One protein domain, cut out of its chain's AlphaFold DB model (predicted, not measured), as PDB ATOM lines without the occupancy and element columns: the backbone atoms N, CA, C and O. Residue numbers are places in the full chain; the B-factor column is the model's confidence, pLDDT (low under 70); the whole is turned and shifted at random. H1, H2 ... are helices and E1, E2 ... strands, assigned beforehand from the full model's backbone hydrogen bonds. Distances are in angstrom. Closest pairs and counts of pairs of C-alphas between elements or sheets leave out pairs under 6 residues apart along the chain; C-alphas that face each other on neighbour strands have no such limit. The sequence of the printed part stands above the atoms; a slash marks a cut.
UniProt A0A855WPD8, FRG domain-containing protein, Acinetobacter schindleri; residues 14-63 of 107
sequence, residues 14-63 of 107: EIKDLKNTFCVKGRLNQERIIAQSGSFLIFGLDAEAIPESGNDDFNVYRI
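What this domain is: This is residues 14 to 63 of the 107 residues of the protein "FRG domain-containing protein" of Acinetobacter schindleri (UniProt A0A855WPD8). Two antiparallel strands, E1 and E2, make a narrow ladder with the short helix H2 at one end; at the other end lie H1 and a long tail, residues 44 to 63, that runs off to give an L. The printed part has 50 residues, in order H1, E1, H2, E2; its class is mixed, helices and strands, with under half of the residues in named elements. It is loose, with a radius of gyration of the C-alphas of 13.1 A, and flat, spanning 33 by 32 by 14 A.

Where its parts are: Find C-alpha 15 at (36.617, -4.463, -42.456), where H1, residues 15 to 19, begins. E1, residues 21 to 25, and E2, residues 39 to 43, each run 13.2 A; H2, residues 31 to 35, comes between. E2 ends at C-alpha 43, (34.478, -17.865, -44.465).

How they stand to each other: Look at N 22 and O 42, 2.9 A apart, within hydrogen-bond range between E1 and E2, antiparallel at 153 degrees. The closest C-alphas of H1 and E2, Lys 19 and Phe 43, are 7.5 A apart; H1 and H2 are apart. In H2 the O i to N i+4 pair is within range; in H1 0 of 1 is, but 2 of 2 O i to N i+3 pairs are.

The domain as a whole: The C-alphas farthest apart, Glu 14 and Ile 63, stand 36.4 A from each other. The printed part has no cut, and its three links are tight. Residues 28 to 29 and 31 to 38 have pLDDT under 70.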
ATOM      1  N   GLU A  14      33.913  -3.484 -46.392       82.50
ATOM      2  CA  GLU A  14      34.179  -2.992 -45.051       82.50
ATOM      3  C   GLU A  14      35.017  -4.013 -44.274       82.50
ATOM      4  O   GLU A  14      34.961  -5.214 -44.522       82.50
ATOM      5  N   ILE A  15      35.785  -3.562 -43.278       81.75
ATOM      6  CA  ILE A  15      36.617  -4.463 -42.456       81.75
ATOM      7  C   ILE A  15      35.762  -5.548 -41.779       81.75
ATOM      8  O   ILE A  15      36.216  -6.680 -41.627       81.75
ATOM      9  N   LYS A  16      34.509  -5.232 -41.423       81.44
ATOM     10  CA  LYS A  16      33.555  -6.193 -40.847       81.44
ATOM     11  C   LYS A  16      33.230  -7.355 -41.794       81.44
ATOM     12  O   LYS A  16      32.979  -8.456 -41.321       81.44
ATOM     13  N   ASP A  17      33.304  -7.145 -43.109       79.88
ATOM     14  CA  ASP A  17      33.039  -8.195 -44.096       79.88
ATOM     15  C   ASP A  17      34.084  -9.310 -44.006       79.88
ATOM     16  O   ASP A  17      33.770 -10.471 -44.242       79.88
ATOM     17  N   LEU A  18      35.310  -8.996 -43.573       80.25
ATOM     18  CA  LEU A  18      36.358  -9.995 -43.351       80.25
ATOM     19  C   LEU A  18      36.051 -10.953 -42.195       80.25
ATOM     20  O   LEU A  18      36.792 -11.913 -42.021       80.25
ATOM     21  N   LYS A  19      34.999 -10.707 -41.407       80.62
ATOM     22  CA  LYS A  19      34.561 -11.577 -40.307       80.62
ATOM     23  C   LYS A  19      33.289 -12.362 -40.628       80.62
ATOM     24  O   LYS A  19      32.885 -13.203 -39.837       80.62
ATOM     25  N   ASN A  20      32.665 -12.101 -41.774       81.75
ATOM     26  CA  ASN A  20      31.381 -12.692 -42.132       81.75
ATOM     27  C   ASN A  20      31.546 -13.960 -42.978       81.75
ATOM     28  O   ASN A  20      32.587 -14.192 -43.603       81.75
ATOM     29  N   THR A  21      30.478 -14.756 -43.031       85.50
ATOM     30  CA  THR A  21      30.364 -15.911 -43.925       85.50
ATOM     31  C   THR A  21      29.427 -15.567 -45.075       85.50
ATOM     32  O   THR A  21      28.280 -15.189 -44.859       85.50
ATOM     33  N   PHE A  22      29.894 -15.711 -46.314       85.00
ATOM     34  CA  PHE A  22      29.115 -15.369 -47.503       85.00
ATOM     35  C   PHE A  22      28.714 -16.606 -48.289       85.00
ATOM     36  O   PHE A  22      29.569 -17.402 -48.675       85.00
ATOM     37  N   CYS A  23      27.429 -16.715 -48.625       85.38
ATOM     38  CA  CYS A  23      26.979 -17.652 -49.646       85.38
ATOM     39  C   CYS A  23      27.247 -17.075 -51.035       85.38
ATOM     40  O   CYS A  23      26.721 -16.025 -51.406       85.38
ATOM     41  N   VAL A  24      28.077 -17.766 -51.811       84.44
ATOM     42  CA  VAL A  24      28.411 -17.393 -53.180       84.44
ATOM     43  C   VAL A  24      27.985 -18.489 -54.138       84.44
ATOM     44  O   VAL A  24      28.272 -19.674 -53.962       84.44
ATOM     45  N   LYS A  25      27.333 -18.077 -55.221       80.19
ATOM     46  CA  LYS A  25      27.094 -18.953 -56.359       80.19
ATOM     47  C   LYS A  25      28.265 -18.809 -57.322       80.19
ATOM     48  O   LYS A  25      28.504 -17.728 -57.862       80.19
ATOM     49  N   GLY A  26      29.016 -19.892 -57.510       71.88
ATOM     50  CA  GLY A  26      30.106 -19.914 -58.479       71.88
ATOM     51  C   GLY A  26      29.586 -19.665 -59.896       71.88
ATOM     52  O   GLY A  26      28.446 -20.005 -60.223       71.88
ATOM     53  N   ARG A  27      30.425 -19.092 -60.767       70.56
ATOM     54  CA  ARG A  27      30.122 -19.090 -62.204       70.56
ATOM     55  C   ARG A  27      30.100 -20.543 -62.681       70.56
ATOM     56  O   ARG A  27      31.029 -21.298 -62.395       70.56
ATOM     57  N   LEU A  28      29.031 -20.926 -63.373       65.75
ATOM     58  CA  LEU A  28      28.745 -22.286 -63.842       65.75
ATOM     59  C   LEU A  28      29.634 -22.675 -65.035       65.75
ATOM     60  O   LEU A  28      29.149 -23.033 -66.099       65.75
ATOM     61  N   ASN A  29      30.949 -22.557 -64.871       67.25
ATOM     62  CA  ASN A  29      31.915 -22.690 -65.960       67.25
ATOM     63  C   ASN A  29      32.635 -24.046 -65.934       67.25
ATOM     64  O   ASN A  29      33.366 -24.361 -66.863       67.25
ATOM     65  N   GLN A  30      32.441 -24.830 -64.869       70.50
ATOM     66  CA  GLN A  30      33.042 -26.146 -64.686       70.50
ATOM     67  C   GLN A  30      31.934 -27.187 -64.530       70.50
ATOM     68  O   GLN A  30      31.067 -27.025 -63.668       70.50
ATOM     69  N   GLU A  31      31.998 -28.279 -65.295       65.88
ATOM     70  CA  GLU A  31      30.993 -29.358 -65.283       65.88
ATOM     71  C   GLU A  31      30.704 -29.882 -63.868       65.88
ATOM     72  O   GLU A  31      29.549 -30.066 -63.498       65.88
ATOM     73  N   ARG A  32      31.739 -29.993 -63.026       68.25
ATOM     74  CA  ARG A  32      31.607 -30.370 -61.609       68.25
ATOM     75  C   ARG A  32      30.715 -29.416 -60.804       68.25
ATOM     76  O   ARG A  32      29.946 -29.863 -59.961       68.25
ATOM     77  N   ILE A  33      30.853 -28.105 -61.016       66.94
ATOM     78  CA  ILE A  33      30.076 -27.083 -60.293       66.94
ATOM     79  C   ILE A  33      28.623 -27.102 -60.778       66.94
ATOM     80  O   ILE A  33      27.709 -26.950 -59.973       66.94
ATOM     81  N   ILE A  34      28.412 -27.346 -62.073       66.88
ATOM     82  CA  ILE A  34      27.081 -27.496 -62.674       66.88
ATOM     83  C   ILE A  34      26.377 -28.737 -62.113       66.88
ATOM     84  O   ILE A  34      25.260 -28.623 -61.617       66.88
ATOM     85  N   ALA A  35      27.044 -29.894 -62.119       62.84
ATOM     86  CA  ALA A  35      26.480 -31.165 -61.663       62.84
ATOM     87  C   ALA A  35      26.076 -31.154 -60.179       62.84
ATOM     88  O   ALA A  35      25.146 -31.845 -59.781       62.84
ATOM     89  N   GLN A  36      26.754 -30.351 -59.357       65.88
ATOM     90  CA  GLN A  36      26.464 -30.225 -57.925       65.88
ATOM     91  C   GLN A  36      25.513 -29.067 -57.598       65.88
ATOM     92  O   GLN A  36      25.270 -28.812 -56.422       65.88
ATOM     93  N   SER A  37      25.019 -28.323 -58.600       66.19
ATOM     94  CA  SER A  37      24.324 -27.041 -58.382       66.19
ATOM     95  C   SER A  37      25.086 -26.140 -57.394       66.19
ATOM     96  O   SER A  37      24.511 -25.548 -56.480       66.19
ATOM     97  N   GLY A  38      26.414 -26.098 -57.549       67.06
ATOM     98  CA  GLY A  38      27.348 -25.701 -56.501       67.06
ATOM     99  C   GLY A  38      27.131 -24.275 -56.002       67.06
ATOM    100  O   GLY A  38      27.402 -23.304 -56.712       67.06
ATOM    101  N   SER A  39      26.695 -24.169 -54.750       78.25
ATOM    102  CA  SER A  39      26.787 -22.957 -53.939       78.25
ATOM    103  C   SER A  39      27.872 -23.175 -52.892       78.25
ATOM    104  O   SER A  39      28.032 -24.279 -52.376       78.25
ATOM    105  N   PHE A  40      28.650 -22.138 -52.621       83.06
ATOM    106  CA  PHE A  40      29.800 -22.206 -51.731       83.06
ATOM    107  C   PHE A  40      29.621 -21.221 -50.593       83.06
ATOM    108  O   PHE A  40      28.994 -20.178 -50.759       83.06
ATOM    109  N   LEU A  41      30.220 -21.539 -49.455       86.88
ATOM    110  CA  LEU A  41      30.356 -20.612 -48.346       86.88
ATOM    111  C   LEU A  41      31.805 -20.131 -48.307       86.88
ATOM    112  O   LEU A  41      32.730 -20.943 -48.308       86.88
ATOM    113  N   ILE A  42      31.996 -18.816 -48.314       86.69
ATOM    114  CA  ILE A  42      33.291 -18.181 -48.073       86.69
ATOM    115  C   ILE A  42      33.304 -17.732 -46.621       86.69
ATOM    116  O   ILE A  42      32.490 -16.897 -46.241       86.69
ATOM    117  N   PHE A  43      34.240 -18.267 -45.846       87.75
ATOM    118  CA  PHE A  43      34.478 -17.865 -44.465       87.75
ATOM    119  C   PHE A  43      35.543 -16.768 -44.434       87.75
ATOM    120  O   PHE A  43      36.609 -16.912 -45.041       87.75
ATOM    121  N   GLY A  44      35.233 -15.663 -43.760       85.94
ATOM    122  CA  GLY A  44      36.196 -14.619 -43.427       85.94
ATOM    123  C   GLY A  44      37.306 -15.093 -42.476       85.94
ATOM    124  O   GLY A  44      37.289 -16.220 -41.988       85.94
ATOM    125  N   LEU A  45      38.272 -14.214 -42.201       82.81
ATOM    126  CA  LEU A  45      39.450 -14.478 -41.364       82.81
ATOM    127  C   LEU A  45      39.092 -14.906 -39.933       82.81
ATOM    128  O   LEU A  45      39.709 -15.827 -39.413       82.81
ATOM    129  N   ASP A  46      38.077 -14.268 -39.346       79.00
ATOM    130  CA  ASP A  46      37.579 -14.565 -37.994       79.00
ATOM    131  C   ASP A  46      36.135 -15.092 -38.026       79.00
ATOM    132  O   ASP A  46      35.395 -14.943 -37.054       79.00
ATOM    133  N   ALA A  47      35.686 -15.634 -39.162       79.06
ATOM    134  CA  ALA A  47      34.329 -16.150 -39.259       79.06
ATOM    135  C   ALA A  47      34.185 -17.396 -38.379       79.06
ATOM    136  O   ALA A  47      34.901 -18.385 -38.556       79.06
ATOM    137  N   GLU A  48      33.246 -17.352 -37.436       77.31
ATOM    138  CA  GLU A  48      32.920 -18.515 -36.619       77.31
ATOM    139  C   GLU A  48      32.361 -19.641 -37.498       77.31
ATOM    140  O   GLU A  48      31.629 -19.415 -38.468       77.31
ATOM    141  N   ALA A  49      32.720 -20.880 -37.157       80.19
ATOM    142  CA  ALA A  49      32.161 -22.040 -37.831       80.19
ATOM    143  C   ALA A  49      30.643 -22.080 -37.610       80.19
ATOM    144  O   ALA A  49      30.166 -21.854 -36.497       80.19
ATOM    145  N   ILE A  50      29.884 -22.404 -38.659       83.62
ATOM    146  CA  ILE A  50      28.430 -22.547 -38.537       83.62
ATOM    147  C   ILE A  50      28.150 -23.734 -37.595       83.62
ATOM    148  O   ILE A  50      28.619 -24.841 -37.882       83.62
ATOM    149  N   PRO A  51      27.411 -23.537 -36.486       84.31
ATOM    150  CA  PRO A  51      27.100 -24.614 -35.551       84.31
ATOM    151  C   PRO A  51      26.245 -25.700 -36.216       84.31
ATOM    152  O   PRO A  51      25.529 -25.432 -37.180       84.31
ATOM    153  N   GLU A  52      26.227 -26.920 -35.666       81.69
ATOM    154  CA  GLU A  52      25.338 -27.979 -36.186       81.69
ATOM    155  C   GLU A  52      23.845 -27.619 -36.086       81.69
ATOM    156  O   GLU A  52      23.044 -28.135 -36.859       81.69
ATOM    157  N   SER A  53      23.468 -26.730 -35.165       84.19
ATOM    158  CA  SER A  53      22.113 -26.181 -35.055       84.19
ATOM    159  C   SER A  53      21.801 -25.089 -36.084       84.19
ATOM    160  O   SER A  53      20.663 -24.632 -36.144       84.19
ATOM    161  N   GLY A  54      22.786 -24.647 -36.868       84.94
ATOM    162  CA  GLY A  54      22.704 -23.420 -37.655       84.94
ATOM    163  C   GLY A  54      22.928 -22.152 -36.825       84.94
ATOM    164  O   GLY A  54      23.304 -22.214 -35.652       84.94
ATOM    165  N   ASN A  55      22.720 -21.005 -37.468       83.88
ATOM    166  CA  ASN A  55      22.745 -19.658 -36.896       83.88
ATOM    167  C   ASN A  55      21.654 -18.790 -37.565       83.88
ATOM    168  O   ASN A  55      20.867 -19.302 -38.362       83.88
ATOM    169  N   ASP A  56      21.615 -17.488 -37.264       82.69
ATOM    170  CA  ASP A  56      20.607 -16.563 -37.813       82.69
ATOM    171  C   ASP A  56      20.611 -16.494 -39.354       82.69
ATOM    172  O   ASP A  56      19.571 -16.260 -39.972       82.69
ATOM    173  N   ASP A  57      21.762 -16.749 -39.982       83.00
ATOM    174  CA  ASP A  57      21.948 -16.659 -41.434       83.00
ATOM    175  C   ASP A  57      21.786 -18.012 -42.155       83.00
ATOM    176  O   ASP A  57      21.418 -18.062 -43.334       83.00
ATOM    177  N   PHE A  58      22.065 -19.130 -41.476       85.75
ATOM    178  CA  PHE A  58      22.173 -20.460 -42.073       85.75
ATOM    179  C   PHE A  58      21.474 -21.530 -41.238       85.75
ATOM    180  O   PHE A  58      21.843 -21.801 -40.098       85.75
ATOM    181  N   ASN A  59      20.545 -22.248 -41.868       87.44
ATOM    182  CA  ASN A  59      19.925 -23.439 -41.292       87.44
ATOM    183  C   ASN A  59      20.696 -24.697 -41.704       87.44
ATOM    184  O   ASN A  59      20.881 -24.952 -42.897       87.44
ATOM    185  N   VAL A  60      21.110 -25.504 -40.725       88.31
ATOM    186  CA  VAL A  60      21.823 -26.764 -40.965       88.31
ATOM    187  C   VAL A  60      20.869 -27.937 -40.756       88.31
ATOM    188  O   VAL A  60      20.336 -28.144 -39.672       88.31
ATOM    189  N   TYR A  61      20.674 -28.732 -41.809       88.25
ATOM    190  CA  TYR A  61      19.865 -29.949 -41.768       88.25
ATOM    191  C   TYR A  61      20.759 -31.173 -41.913       88.25
ATOM    192  O   TYR A  61      21.566 -31.260 -42.841       88.25
ATOM    193  N   ARG A  62      20.589 -32.154 -41.022       87.94
ATOM    194  CA  ARG A  62      21.333 -33.414 -41.069       87.94
ATOM    195  C   ARG A  62      20.404 -34.577 -41.379       87.94
ATOM    196  O   ARG A  62      19.516 -34.900 -40.598       87.94
ATOM    197  N   ILE A  63      20.671 -35.255 -42.490       90.25
ATOM    198  CA  ILE A  63      19.968 -36.477 -42.880       90.25
ATOM    199  C   ILE A  63      20.871 -37.662 -42.532       90.25
ATOM    200  O   ILE A  63      21.993 -37.771 -43.029       90.25
TER     201      ILE A  63